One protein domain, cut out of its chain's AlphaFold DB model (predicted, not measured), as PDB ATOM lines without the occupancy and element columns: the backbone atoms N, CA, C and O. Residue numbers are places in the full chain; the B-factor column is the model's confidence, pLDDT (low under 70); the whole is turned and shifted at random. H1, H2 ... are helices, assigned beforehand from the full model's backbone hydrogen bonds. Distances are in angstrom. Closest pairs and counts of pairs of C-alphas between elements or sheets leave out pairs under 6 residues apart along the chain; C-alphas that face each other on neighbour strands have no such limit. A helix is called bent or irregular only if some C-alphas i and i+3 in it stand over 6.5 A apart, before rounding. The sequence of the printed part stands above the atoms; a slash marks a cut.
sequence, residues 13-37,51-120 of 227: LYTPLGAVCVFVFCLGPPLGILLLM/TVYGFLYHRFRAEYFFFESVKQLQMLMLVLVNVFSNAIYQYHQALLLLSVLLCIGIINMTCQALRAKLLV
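Overview. This is residues 13 to 37 and 51 to 120 of the 227 residues of an uncharacterized protein of Edaphochlamys debaryana (UniProt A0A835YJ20). Three long helices, H1, H3 and H4, lie side by side in one flat row, with H3 in the middle and each running the opposite way to its neighbour. H1 meets H3 over only a part of its length, and two very short helices, H2 and H5, sit beyond one end of the row. The printed part has 95 residues with five named helices, H1 to H5 in order along the chain, and no named strand; the class is all helix. The whole is loose, with a radius of gyration of the C-alphas of 16.0 A, and its outline is flat, spanning 48 by 30 by 16 A.

Along the chain. Find C-alpha 13 at (-43.760, 52.141, 33.150); from there H1 runs through residues 13 to 37, 34.9 A from first to last C-alpha. Near residue 30 you will find a kink of 39 degrees; H1 is neither bent nor irregular, but only just: C-alphas 26 and 29 are 6.3 A apart. After the cut, look for H2 at residues 54 to 57. H3, residues 67 to 87, begins at C-alpha 67, at (-30.365, 41.004, 3.440), and covers 31.4 A; it too is neither bent nor irregular, but only just, with C-alphas 84 and 87 6.5 A apart. H4, residues 90 to 111, covers 31.8 A. H5, residues 117 to 120, ends with C-alpha 120 at (-23.153, 50.183, -3.231).

Arrangement. Start at H3, which touches both H1 and H4. Residues 26 to 34 of H1 touch residues 68 to 76 of H3; the closest C-alphas, those of Pro 30 and Ser 69, are 4.8 A apart. H1 and H3 run opposite ways at a shallow tilt of 9 degrees. H3 and H4 form a helical hairpin, opposite ways at a shallow tilt of 8 degrees; their closest C-alphas, those of Ser 85 and Gln 93, are 5.5 A apart. H1 and H4 are apart. H2 and H5 touch no helix. In H4 every O i to N i+4 pair is within hydrogen-bond range, against 19 of 21 in H1 and 15 of 17 in H3, while H2 and H5 are too short for such a pair.

Size, cuts and confidence. The two C-alphas farthest apart, those of Thr 51 and Tyr 89, are 50.8 A from each other. Residues 38 to 50 are not printed, and C-alphas 37 and 51 are 15.2 A apart across this cut, which lies between H1 and H2. The links H3 to H4 and H4 to H5 are tight, and H2 to H3 is short. Residues 86 to 92, of which 90 to 92 belong to H4, stand free. The mean pLDDT of the printed part is 74.2; 35 residues are under 70, among them residues 51 to 66.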
ATOM      1  N   LEU A  13     -42.686  51.843  34.104       60.56
ATOM      2  CA  LEU A  13     -43.760  52.141  33.150       60.56
ATOM      3  C   LEU A  13     -43.213  52.600  31.796       60.56
ATOM      4  O   LEU A  13     -43.644  52.092  30.765       60.56
ATOM      5  N   TYR A  14     -42.208  53.479  31.779       64.00
ATOM      6  CA  TYR A  14     -41.665  54.026  30.532       64.00
ATOM      7  C   TYR A  14     -40.586  53.139  29.897       64.00
ATOM      8  O   TYR A  14     -40.579  52.989  28.676       64.00
ATOM      9  N   THR A  15     -39.726  52.483  30.682       67.69
ATOM     10  CA  THR A  15     -38.740  51.516  30.161       67.69
ATOM     11  C   THR A  15     -39.378  50.306  29.456       67.69
ATOM     12  O   THR A  15     -38.980  50.022  28.324       67.69
ATOM     13  N   PRO A  16     -40.376  49.600  30.028       71.25
ATOM     14  CA  PRO A  16     -41.010  48.483  29.327       71.25
ATOM     15  C   PRO A  16     -41.866  48.947  28.148       71.25
ATOM     16  O   PRO A  16     -41.900  48.264  27.130       71.25
ATOM     17  N   LEU A  17     -42.504  50.120  28.229       73.38
ATOM     18  CA  LEU A  17     -43.254  50.682  27.103       73.38
ATOM     19  C   LEU A  17     -42.320  51.058  25.944       73.38
ATOM     20  O   LEU A  17     -42.609  50.733  24.796       73.38
ATOM     21  N   GLY A  18     -41.171  51.668  26.242       67.88
ATOM     22  CA  GLY A  18     -40.112  51.929  25.270       67.88
ATOM     23  C   GLY A  18     -39.580  50.638  24.651       67.88
ATOM     24  O   GLY A  18     -39.486  50.547  23.429       67.88
ATOM     25  N   ALA A  19     -39.329  49.608  25.463       72.62
ATOM     26  CA  ALA A  19     -38.918  48.297  24.968       72.62
ATOM     27  C   ALA A  19     -39.978  47.692  24.034       72.62
ATOM     28  O   ALA A  19     -39.654  47.317  22.912       72.62
ATOM     29  N   VAL A  20     -41.251  47.663  24.434       76.50
ATOM     30  CA  VAL A  20     -42.345  47.135  23.602       76.50
ATOM     31  C   VAL A  20     -42.501  47.935  22.310       76.50
ATOM     32  O   VAL A  20     -42.627  47.332  21.250       76.50
ATOM     33  N   CYS A  21     -42.429  49.267  22.354       70.75
ATOM     34  CA  CYS A  21     -42.467  50.099  21.152       70.75
ATOM     35  C   CYS A  21     -41.296  49.789  20.212       70.75
ATOM     36  O   CYS A  21     -41.504  49.649  19.010       70.75
ATOM     37  N   VAL A  22     -40.084  49.610  20.738       69.88
ATOM     38  CA  VAL A  22     -38.915  49.234  19.933       69.88
ATOM     39  C   VAL A  22     -39.077  47.828  19.346       69.88
ATOM     40  O   VAL A  22     -38.836  47.623  18.160       69.88
ATOM     41  N   PHE A  23     -39.569  46.858  20.113       72.81
ATOM     42  CA  PHE A  23     -39.844  45.517  19.596       72.81
ATOM     43  C   PHE A  23     -40.951  45.534  18.525       72.81
ATOM     44  O   PHE A  23     -40.776  44.997  17.437       72.81
ATOM     45  N   VAL A  24     -42.076  46.201  18.759       72.88
ATOM     46  CA  VAL A  24     -43.200  46.201  17.811       72.88
ATOM     47  C   VAL A  24     -42.879  47.003  16.549       72.88
ATOM     48  O   VAL A  24     -43.102  46.512  15.443       72.88
ATOM     49  N   PHE A  25     -42.319  48.206  16.679       66.00
ATOM     50  CA  PHE A  25     -42.076  49.080  15.529       66.00
ATOM     51  C   PHE A  25     -40.742  48.822  14.826       66.00
ATOM     52  O   PHE A  25     -40.645  49.109  13.634       66.00
ATOM     53  N   CYS A  26     -39.735  48.255  15.499       66.44
ATOM     54  CA  CYS A  26     -38.453  47.952  14.861       66.44
ATOM     55  C   CYS A  26     -38.261  46.475  14.506       66.44
ATOM     56  O   CYS A  26     -37.595  46.210  13.510       66.44
ATOM     57  N   LEU A  27     -38.837  45.516  15.251       69.44
ATOM     58  CA  LEU A  27     -38.842  44.097  14.847       69.44
ATOM     59  C   LEU A  27     -40.075  43.712  14.019       69.44
ATOM     60  O   LEU A  27     -39.996  42.768  13.235       69.44
ATOM     61  N   GLY A  28     -41.181  44.456  14.111       71.06
ATOM     62  CA  GLY A  28     -42.378  44.228  13.295       71.06
ATOM     63  C   GLY A  28     -42.121  44.288  11.783       71.06
ATOM     64  O   GLY A  28     -42.450  43.322  11.097       71.06
ATOM     65  N   PRO A  29     -41.501  45.351  11.238       69.94
ATOM     66  CA  PRO A  29     -41.175  45.429   9.813       69.94
ATOM     67  C   PRO A  29     -40.258  44.296   9.300       69.94
ATOM     68  O   PRO A  29     -40.639  43.655   8.316       69.94
ATOM     69  N   PRO A  30     -39.117  43.959   9.944       68.12
ATOM     70  CA  PRO A  30     -38.247  42.890   9.456       68.12
ATOM     71  C   PRO A  30     -38.879  41.502   9.595       68.12
ATOM     72  O   PRO A  30     -38.728  40.685   8.684       68.12
ATOM     73  N   LEU A  31     -39.621  41.232  10.680       71.50
ATOM     74  CA  LEU A  31     -40.349  39.969  10.854       71.50
ATOM     75  C   LEU A  31     -41.543  39.868   9.909       71.50
ATOM     76  O   LEU A  31     -41.810  38.789   9.389       71.50
ATOM     77  N   GLY A  32     -42.238  40.974   9.650       70.56
ATOM     78  CA  GLY A  32     -43.344  41.042   8.703       70.56
ATOM     79  C   GLY A  32     -42.890  40.690   7.291       70.56
ATOM     80  O   GLY A  32     -43.512  39.850   6.647       70.56
ATOM     81  N   ILE A  33     -41.761  41.246   6.841       67.31
ATOM     82  CA  ILE A  33     -41.167  40.918   5.536       67.31
ATOM     83  C   ILE A  33     -40.730  39.445   5.496       67.31
ATOM     84  O   ILE A  33     -41.052  38.738   4.539       67.31
ATOM     85  N   LEU A  34     -40.070  38.950   6.549       69.69
ATOM     86  CA  LEU A  34     -39.612  37.560   6.633       69.69
ATOM     87  C   LEU A  34     -40.782  36.557   6.632       69.69
ATOM     88  O   LEU A  34     -40.759  35.581   5.884       69.69
ATOM     89  N   LEU A  35     -41.827  36.807   7.423       70.19
ATOM     90  CA  LEU A  35     -43.022  35.962   7.510       70.19
ATOM     91  C   LEU A  35     -43.820  35.976   6.214       70.19
ATOM     92  O   LEU A  35     -44.240  34.920   5.741       70.19
ATOM     93  N   LEU A  36     -44.000  37.150   5.611       68.00
ATOM     94  CA  LEU A  36     -44.689  37.288   4.333       68.00
ATOM     95  C   LEU A  36     -43.943  36.510   3.238       68.00
ATOM     96  O   LEU A  36     -44.574  35.826   2.428       68.00
ATOM     97  N   MET A  37     -42.607  36.516   3.271       62.66
ATOM     98  CA  MET A  37     -41.775  35.718   2.368       62.66
ATOM     99  C   MET A  37     -41.847  34.214   2.634       62.66
ATOM    100  O   MET A  37     -42.024  33.450   1.685       62.66
ATOM    101  N   THR A  51     -44.686  40.743 -10.639       51.81
ATOM    102  CA  THR A  51     -45.013  42.128 -11.020       51.81
ATOM    103  C   THR A  51     -45.296  43.005  -9.798       51.81
ATOM    104  O   THR A  51     -44.903  44.166  -9.779       51.81
ATOM    105  N   VAL A  52     -45.905  42.440  -8.748       57.06
ATOM    106  CA  VAL A  52     -46.231  43.165  -7.503       57.06
ATOM    107  C   VAL A  52     -45.008  43.297  -6.591       57.06
ATOM    108  O   VAL A  52     -44.741  44.376  -6.069       57.06
ATOM    109  N   TYR A  53     -44.202  42.237  -6.456       53.62
ATOM    110  CA  TYR A  53     -42.965  42.276  -5.663       53.62
ATOM    111  C   TYR A  53     -41.744  42.736  -6.475       53.62
ATOM    112  O   TYR A  53     -40.674  42.956  -5.912       53.62
ATOM    113  N   GLY A  54     -41.893  42.935  -7.789       53.28
ATOM    114  CA  GLY A  54     -40.819  43.337  -8.696       53.28
ATOM    115  C   GLY A  54     -40.112  44.626  -8.280       53.28
ATOM    116  O   GLY A  54     -38.908  44.731  -8.475       53.28
ATOM    117  N   PHE A  55     -40.813  45.563  -7.634       52.50
ATOM    118  CA  PHE A  55     -40.211  46.786  -7.095       52.50
ATOM    119  C   PHE A  55     -39.229  46.513  -5.940       52.50
ATOM    120  O   PHE A  55     -38.146  47.095  -5.913       52.50
ATOM    121  N   LEU A  56     -39.561  45.579  -5.041       52.97
ATOM    122  CA  LEU A  56     -38.698  45.169  -3.924       52.97
ATOM    123  C   LEU A  56     -37.528  44.293  -4.422       52.97
ATOM    124  O   LEU A  56     -36.376  44.483  -4.036       52.97
ATOM    125  N   TYR A  57     -37.801  43.400  -5.382       52.50
ATOM    126  CA  TYR A  57     -36.807  42.503  -5.987       52.50
ATOM    127  C   TYR A  57     -35.845  43.180  -6.979       52.50
ATOM    128  O   TYR A  57     -34.787  42.624  -7.266       52.50
ATOM    129  N   HIS A  58     -36.163  44.354  -7.537       55.91
ATOM    130  CA  HIS A  58     -35.314  44.974  -8.569       55.91
ATOM    131  C   HIS A  58     -33.972  45.489  -8.020       55.91
ATOM    132  O   HIS A  58     -32.990  45.587  -8.762       55.91
ATOM    133  N   ARG A  59     -33.923  45.824  -6.725       57.06
ATOM    134  CA  ARG A  59     -32.781  46.495  -6.089       57.06
ATOM    135  C   ARG A  59     -31.704  45.530  -5.577       57.06
ATOM    136  O   ARG A  59     -30.521  45.888  -5.584       57.06
ATOM    137  N   PHE A  60     -32.086  44.313  -5.199       59.84
ATOM    138  CA  PHE A  60     -31.195  43.301  -4.623       59.84
ATOM    139  C   PHE A  60     -30.957  42.135  -5.588       59.84
ATOM    140  O   PHE A  60     -31.772  41.847  -6.466       59.84
ATOM    141  N   ARG A  61     -29.808  41.460  -5.467       58.78
ATOM    142  CA  ARG A  61     -29.598  40.184  -6.172       58.78
ATOM    143  C   ARG A  61     -30.537  39.129  -5.577       58.78
ATOM    144  O   ARG A  61     -30.707  39.086  -4.364       58.78
ATOM    145  N   ALA A  62     -31.113  38.267  -6.420       57.47
ATOM    146  CA  ALA A  62     -32.091  37.253  -6.005       57.47
ATOM    147  C   ALA A  62     -31.572  36.305  -4.900       57.47
ATOM    148  O   ALA A  62     -32.358  35.791  -4.114       57.47
ATOM    149  N   GLU A  63     -30.253  36.129  -4.812       60.91
ATOM    150  CA  GLU A  63     -29.561  35.301  -3.815       60.91
ATOM    151  C   GLU A  63     -29.459  35.959  -2.422       60.91
ATOM    152  O   GLU A  63     -29.270  35.260  -1.434       60.91
ATOM    153  N   TYR A  64     -29.644  37.282  -2.308       62.97
ATOM    154  CA  TYR A  64     -29.496  38.049  -1.058       62.97
ATOM    155  C   TYR A  64     -30.825  38.657  -0.576       62.97
ATOM    156  O   TYR A  64     -30.863  39.765  -0.043       62.97
ATOM    157  N   PHE A  65     -31.936  37.939  -0.754       61.75
ATOM    158  CA  PHE A  65     -33.284  38.438  -0.437       61.75
ATOM    159  C   PHE A  65     -33.513  38.711   1.065       61.75
ATOM    160  O   PHE A  65     -34.219  39.648   1.417       61.75
ATOM    161  N   PHE A  66     -32.878  37.947   1.960       67.00
ATOM    162  CA  PHE A  66     -32.936  38.154   3.419       67.00
ATOM    163  C   PHE A  66     -32.158  39.400   3.881       67.00
ATOM    164  O   PHE A  66     -32.353  39.898   4.990       67.00
ATOM    165  N   PHE A  67     -31.278  39.941   3.036       71.12
ATOM    166  CA  PHE A  67     -30.365  41.004   3.440       71.12
ATOM    167  C   PHE A  67     -31.078  42.324   3.761       71.12
ATOM    168  O   PHE A  67     -30.568  43.119   4.544       71.12
ATOM    169  N   GLU A  68     -32.280  42.549   3.228       73.00
ATOM    170  CA  GLU A  68     -33.108  43.700   3.603       73.00
ATOM    171  C   GLU A  68     -33.509  43.654   5.087       73.00
ATOM    172  O   GLU A  68     -33.389  44.658   5.793       73.00
ATOM    173  N   SER A  69     -33.867  42.474   5.602       73.44
ATOM    174  CA  SER A  69     -34.119  42.264   7.032       73.44
ATOM    175  C   SER A  69     -32.844  42.448   7.865       73.44
ATOM    176  O   SER A  69     -32.901  43.028   8.947       73.44
ATOM    177  N   VAL A  70     -31.680  42.024   7.353       80.75
ATOM    178  CA  VAL A  70     -30.379  42.243   8.021       80.75
ATOM    179  C   VAL A  70     -30.070  43.732   8.144       80.75
ATOM    180  O   VAL A  70     -29.703  44.182   9.225       80.75
ATOM    181  N   LYS A  71     -30.262  44.519   7.079       78.94
ATOM    182  CA  LYS A  71     -30.065  45.979   7.109       78.94
ATOM    183  C   LYS A  71     -30.951  46.662   8.148       78.94
ATOM    184  O   LYS A  71     -30.489  47.542   8.870       78.94
ATOM    185  N   GLN A  72     -32.213  46.251   8.244       80.06
ATOM    186  CA  GLN A  72     -33.132  46.782   9.253       80.06
ATOM    187  C   GLN A  72     -32.688  46.406  10.673       80.06
ATOM    188  O   GLN A  72     -32.694  47.259  11.559       80.06
ATOM    189  N   LEU A  73     -32.224  45.169  10.880       82.62
ATOM    190  CA  LEU A  73     -31.687  44.725  12.167       82.62
ATOM    191  C   LEU A  73     -30.411  45.489  12.561       82.62
ATOM    192  O   LEU A  73     -30.257  45.861  13.720       82.62
ATOM    193  N   GLN A  74     -29.516  45.765  11.611       85.94
ATOM    194  CA  GLN A  74     -28.314  46.578  11.840       85.94
ATOM    195  C   GLN A  74     -28.671  47.993  12.321       85.94
ATOM    196  O   GLN A  74     -28.109  48.474  13.304       85.94
ATOM    197  N   MET A  75     -29.642  48.642  11.668       83.00
ATOM    198  CA  MET A  75     -30.132  49.962  12.082       83.00
ATOM    199  C   MET A  75     -30.776  49.919  13.469       83.00
ATOM    200  O   MET A  75     -30.539  50.810  14.283       83.00
ATOM    201  N   LEU A  76     -31.539  48.865  13.767       83.81
ATOM    202  CA  LEU A  76     -32.100  48.653  15.096       83.81
ATOM    203  C   LEU A  76     -30.997  48.541  16.153       83.81
ATOM    204  O   LEU A  76     -31.074  49.219  17.172       83.81
ATOM    205  N   MET A  77     -29.946  47.756  15.904       83.25
ATOM    206  CA  MET A  77     -28.824  47.625  16.841       83.25
ATOM    207  C   MET A  77     -28.154  48.969  17.148       83.25
ATOM    208  O   MET A  77     -27.863  49.240  18.310       83.25
ATOM    209  N   LEU A  78     -27.977  49.843  16.150       84.81
ATOM    210  CA  LEU A  78     -27.455  51.200  16.373       84.81
ATOM    211  C   LEU A  78     -28.368  52.028  17.285       84.81
ATOM    212  O   LEU A  78     -27.881  52.702  18.191       84.81
ATOM    213  N   VAL A  79     -29.687  51.958  17.081       84.56
ATOM    214  CA  VAL A  79     -30.661  52.661  17.930       84.56
ATOM    215  C   VAL A  79     -30.648  52.108  19.354       84.56
ATOM    216  O   VAL A  79     -30.632  52.892  20.299       84.56
ATOM    217  N   LEU A  80     -30.605  50.784  19.527       82.50
ATOM    218  CA  LEU A  80     -30.536  50.154  20.850       82.50
ATOM    219  C   LEU A  80     -29.277  50.588  21.598       82.50
ATOM    220  O   LEU A  80     -29.371  51.019  22.744       82.50
ATOM    221  N   VAL A  81     -28.115  50.523  20.942       85.19
ATOM    222  CA  VAL A  81     -26.846  50.972  21.526       85.19
ATOM    223  C   VAL A  81     -26.953  52.439  21.916       85.19
ATOM    224  O   VAL A  81     -26.634  52.780  23.044       85.19
ATOM    225  N   ASN A  82     -27.478  53.302  21.046       82.75
ATOM    226  CA  ASN A  82     -27.616  54.720  21.366       82.75
ATOM    227  C   ASN A  82     -28.559  54.984  22.557       82.75
ATOM    228  O   ASN A  82     -28.266  55.827  23.397       82.75
ATOM    229  N   VAL A  83     -29.679  54.262  22.657       80.00
ATOM    230  CA  VAL A  83     -30.667  54.451  23.735       80.00
ATOM    231  C   VAL A  83     -30.164  53.900  25.070       80.00
ATOM    232  O   VAL A  83     -30.283  54.581  26.090       80.00
ATOM    233  N   PHE A  84     -29.597  52.692  25.079       76.50
ATOM    234  CA  PHE A  84     -29.127  52.041  26.306       76.50
ATOM    235  C   PHE A  84     -27.779  52.576  26.796       76.50
ATOM    236  O   PHE A  84     -27.505  52.528  27.992       76.50
ATOM    237  N   SER A  85     -26.953  53.119  25.901       74.12
ATOM    238  CA  SER A  85     -25.633  53.649  26.256       74.12
ATOM    239  C   SER A  85     -25.685  55.033  26.918       74.12
ATOM    240  O   SER A  85     -24.695  55.464  27.493       74.12
ATOM    241  N   ASN A  86     -26.857  55.681  26.975       68.06
ATOM    242  CA  ASN A  86     -27.054  56.925  27.739       68.06
ATOM    243  C   ASN A  86     -26.807  56.776  29.254       68.06
ATOM    244  O   ASN A  86     -26.747  57.775  29.963       68.06
ATOM    245  N   ALA A  87     -26.709  55.545  29.769       67.44
ATOM    246  CA  ALA A  87     -26.346  55.273  31.159       67.44
ATOM    247  C   ALA A  87     -24.819  55.199  31.392       67.44
ATOM    248  O   ALA A  87     -24.386  55.032  32.530       67.44
ATOM    249  N   ILE A  88     -24.006  55.275  30.332       74.62
ATOM    250  CA  ILE A  88     -22.547  55.096  30.348       74.62
ATOM    251  C   ILE A  88     -21.863  56.450  30.073       74.62
ATOM    252  O   ILE A  88     -22.454  57.350  29.485       74.62
ATOM    253  N   TYR A  89     -20.598  56.602  30.485       78.44
ATOM    254  CA  TYR A  89     -19.765  57.767  30.165       78.44
ATOM    255  C   TYR A  89     -19.711  58.034  28.647       78.44
ATOM    256  O   TYR A  89     -19.498  57.113  27.850       78.44
ATOM    257  N   GLN A  90     -19.839  59.304  28.250       78.75
ATOM    258  CA  GLN A  90     -20.044  59.728  26.856       78.75
ATOM    259  C   GLN A  90     -18.947  59.244  25.889       78.75
ATOM    260  O   GLN A  90     -19.234  58.859  24.754       78.75
ATOM    261  N   TYR A  91     -17.698  59.174  26.357       82.25
ATOM    262  CA  TYR A  91     -16.571  58.627  25.594       82.25
ATOM    263  C   TYR A  91     -16.771  57.147  25.216       82.25
ATOM    264  O   TYR A  91     -16.597  56.748  24.063       82.25
ATOM    265  N   HIS A  92     -17.203  56.323  26.175       85.25
ATOM    266  CA  HIS A  92     -17.435  54.893  25.953       85.25
ATOM    267  C   HIS A  92     -18.668  54.664  25.071       85.25
ATOM    268  O   HIS A  92     -18.670  53.756  24.237       85.25
ATOM    269  N   GLN A  93     -19.690  55.517  25.194       85.88
ATOM    270  CA  GLN A  93     -20.861  55.492  24.318       85.88
ATOM    271  C   GLN A  93     -20.485  55.712  22.851       85.88
ATOM    272  O   GLN A  93     -20.910  54.936  21.989       85.88
ATOM    273  N   ALA A  94     -19.666  56.727  22.569       86.62
ATOM    274  CA  ALA A  94     -19.214  57.030  21.216       86.62
ATOM    275  C   ALA A  94     -18.364  55.894  20.620       86.62
ATOM    276  O   ALA A  94     -18.568  55.516  19.464       86.62
ATOM    277  N   LEU A  95     -17.471  55.287  21.413       88.69
ATOM    278  CA  LEU A  95     -16.667  54.137  20.981       88.69
ATOM    279  C   LEU A  95     -17.510  52.891  20.691       88.69
ATOM    280  O   LEU A  95     -17.285  52.220  19.681       88.69
ATOM    281  N   LEU A  96     -18.500  52.584  21.535       89.25
ATOM    282  CA  LEU A  96     -19.418  51.469  21.292       89.25
ATOM    283  C   LEU A  96     -20.210  51.690  20.004       89.25
ATOM    284  O   LEU A  96     -20.269  50.792  19.162       89.25
ATOM    285  N   LEU A  97     -20.747  52.894  19.800       89.19
ATOM    286  CA  LEU A  97     -21.455  53.241  18.570       89.19
ATOM    287  C   LEU A  97     -20.546  53.105  17.337       89.19
ATOM    288  O   LEU A  97     -20.958  52.513  16.338       89.19
ATOM    289  N   LEU A  98     -19.301  53.583  17.429       90.94
ATOM    290  CA  LEU A  98     -18.303  53.451  16.367       90.94
ATOM    291  C   LEU A  98     -17.982  51.982  16.069       90.94
ATOM    292  O   LEU A  98     -17.954  51.593  14.903       90.94
ATOM    293  N   SER A  99     -17.799  51.144  17.093       90.44
ATOM    294  CA  SER A  99     -17.523  49.713  16.906       90.44
ATOM    295  C   SER A  99     -18.665  48.994  16.187       90.44
ATOM    296  O   SER A  99     -18.425  48.255  15.232       90.44
ATOM    297  N   VAL A 100     -19.915  49.273  16.571       90.94
ATOM    298  CA  VAL A 100     -21.098  48.674  15.946       90.94
ATOM    299  C   VAL A 100     -21.216  49.152  14.503       90.94
ATOM    300  O   VAL A 100     -21.459  48.343  13.608       90.94
ATOM    301  N   LEU A 101     -20.970  50.440  14.251       90.88
ATOM    302  CA  LEU A 101     -20.974  51.001  12.906       90.88
ATOM    303  C   LEU A 101     -19.900  50.366  12.005       90.88
ATOM    304  O   LEU A 101     -20.189  50.047  10.850       90.88
ATOM    305  N   LEU A 102     -18.693  50.125  12.524       90.50
ATOM    306  CA  LEU A 102     -17.627  49.435  11.792       90.50
ATOM    307  C   LEU A 102     -17.985  47.971  11.509       90.50
ATOM    308  O   LEU A 102     -17.815  47.518  10.378       90.50
ATOM    309  N   CYS A 103     -18.542  47.244  12.483       90.38
ATOM    310  CA  CYS A 103     -19.033  45.879  12.270       90.38
ATOM    311  C   CYS A 103     -20.102  45.831  11.169       90.38
ATOM    312  O   CYS A 103     -20.033  44.993  10.269       90.38
ATOM    313  N   ILE A 104     -21.056  46.766  11.201       88.88
ATOM    314  CA  ILE A 104     -22.072  46.931  10.156       88.88
ATOM    315  C   ILE A 104     -21.409  47.213   8.805       88.88
ATOM    316  O   ILE A 104     -21.769  46.592   7.805       88.88
ATOM    317  N   GLY A 105     -20.412  48.099   8.770       86.25
ATOM    318  CA  GLY A 105     -19.619  48.399   7.579       86.25
ATOM    319  C   GLY A 105     -18.956  47.165   6.974       86.25
ATOM    320  O   GLY A 105     -19.096  46.926   5.775       86.25
ATOM    321  N   ILE A 106     -18.313  46.338   7.801       88.31
ATOM    322  CA  ILE A 106     -17.651  45.099   7.371       88.31
ATOM    323  C   ILE A 106     -18.669  44.103   6.805       88.31
ATOM    324  O   ILE A 106     -18.459  43.576   5.714       88.31
ATOM    325  N   ILE A 107     -19.791  43.877   7.498       86.00
ATOM    326  CA  ILE A 107     -20.864  42.981   7.025       86.00
ATOM    327  C   ILE A 107     -21.427  43.475   5.688       86.00
ATOM    328  O   ILE A 107     -21.671  42.701   4.763       86.00
ATOM    329  N   ASN A 108     -21.611  44.785   5.557       84.75
ATOM    330  CA  ASN A 108     -22.106  45.385   4.327       84.75
ATOM    331  C   ASN A 108     -21.102  45.237   3.179       84.75
ATOM    332  O   ASN A 108     -21.514  44.947   2.054       84.75
ATOM    333  N   MET A 109     -19.805  45.354   3.483       81.88
ATOM    334  CA  MET A 109     -18.710  45.212   2.523       81.88
ATOM    335  C   MET A 109     -18.546  43.792   1.994       81.88
ATOM    336  O   MET A 109     -18.291  43.603   0.800       81.88
ATOM    337  N   THR A 110     -18.709  42.797   2.860       82.00
ATOM    338  CA  THR A 110     -18.566  41.387   2.490       82.00
ATOM    339  C   THR A 110     -19.783  40.864   1.736       82.00
ATOM    340  O   THR A 110     -19.623  40.091   0.793       82.00
ATOM    341  N   CYS A 111     -20.995  41.306   2.084       73.81
ATOM    342  CA  CYS A 111     -22.212  40.755   1.489       73.81
ATOM    343  C   CYS A 111     -22.645  41.410   0.165       73.81
ATOM    344  O   CYS A 111     -23.395  40.770  -0.566       73.81
ATOM    345  N   GLN A 112     -22.221  42.645  -0.162       67.44
ATOM    346  CA  GLN A 112     -22.502  43.348  -1.441       67.44
ATOM    347  C   GLN A 112     -23.882  43.036  -2.073       67.44
ATOM    348  O   GLN A 112     -24.002  42.729  -3.261       67.44
ATOM    349  N   ALA A 113     -24.951  43.112  -1.277       67.19
ATOM    350  CA  ALA A 113     -26.265  42.606  -1.687       67.19
ATOM    351  C   ALA A 113     -26.948  43.447  -2.786       67.19
ATOM    352  O   ALA A 113     -27.883  42.983  -3.449       67.19
ATOM    353  N   LEU A 114     -26.506  44.694  -2.982       71.56
ATOM    354  CA  LEU A 114     -27.112  45.623  -3.930       71.56
ATOM    355  C   LEU A 114     -26.606  45.380  -5.355       71.56
ATOM    356  O   LEU A 114     -25.417  45.197  -5.616       71.56
ATOM    357  N   ARG A 115     -27.531  45.431  -6.318       69.38
ATOM    358  CA  ARG A 115     -27.220  45.167  -7.731       69.38
ATOM    359  C   ARG A 115     -26.523  46.344  -8.422       69.38
ATOM    360  O   ARG A 115     -25.694  46.141  -9.305       69.38
ATOM    361  N   ALA A 116     -26.872  47.572  -8.038       79.19
ATOM    362  CA  ALA A 116     -26.343  48.789  -8.638       79.19
ATOM    363  C   ALA A 116     -25.039  49.224  -7.953       79.19
ATOM    364  O   ALA A 116     -25.052  49.612  -6.786       79.19
ATOM    365  N   LYS A 117     -23.932  49.242  -8.709       81.94
ATOM    366  CA  LYS A 117     -22.604  49.664  -8.217       81.94
ATOM    367  C   LYS A 117     -22.611  51.064  -7.595       81.94
ATOM    368  O   LYS A 117     -21.913  51.298  -6.619       81.94
ATOM    369  N   LEU A 118     -23.426  51.977  -8.133       82.00
ATOM    370  CA  LEU A 118     -23.561  53.333  -7.601       82.00
ATOM    371  C   LEU A 118     -24.182  53.338  -6.197       82.00
ATOM    372  O   LEU A 118     -23.653  53.996  -5.315       82.00
ATOM    373  N   LEU A 119     -25.261  52.581  -5.965       82.44
ATOM    374  CA  LEU A 119     -25.875  52.499  -4.633       82.44
ATOM    375  C   LEU A 119     -24.932  51.850  -3.618       82.44
ATOM    376  O   LEU A 119     -24.877  52.294  -2.479       82.44
ATOM    377  N   VAL A 120     -24.189  50.827  -4.046       84.25
ATOM    378  CA  VAL A 120     -23.153  50.183  -3.231       84.25
ATOM    379  C   VAL A 120     -22.090  51.207  -2.812       84.25
ATOM    380  O   VAL A 120     -21.775  51.320  -1.633       84.25
TER     381      VAL A 120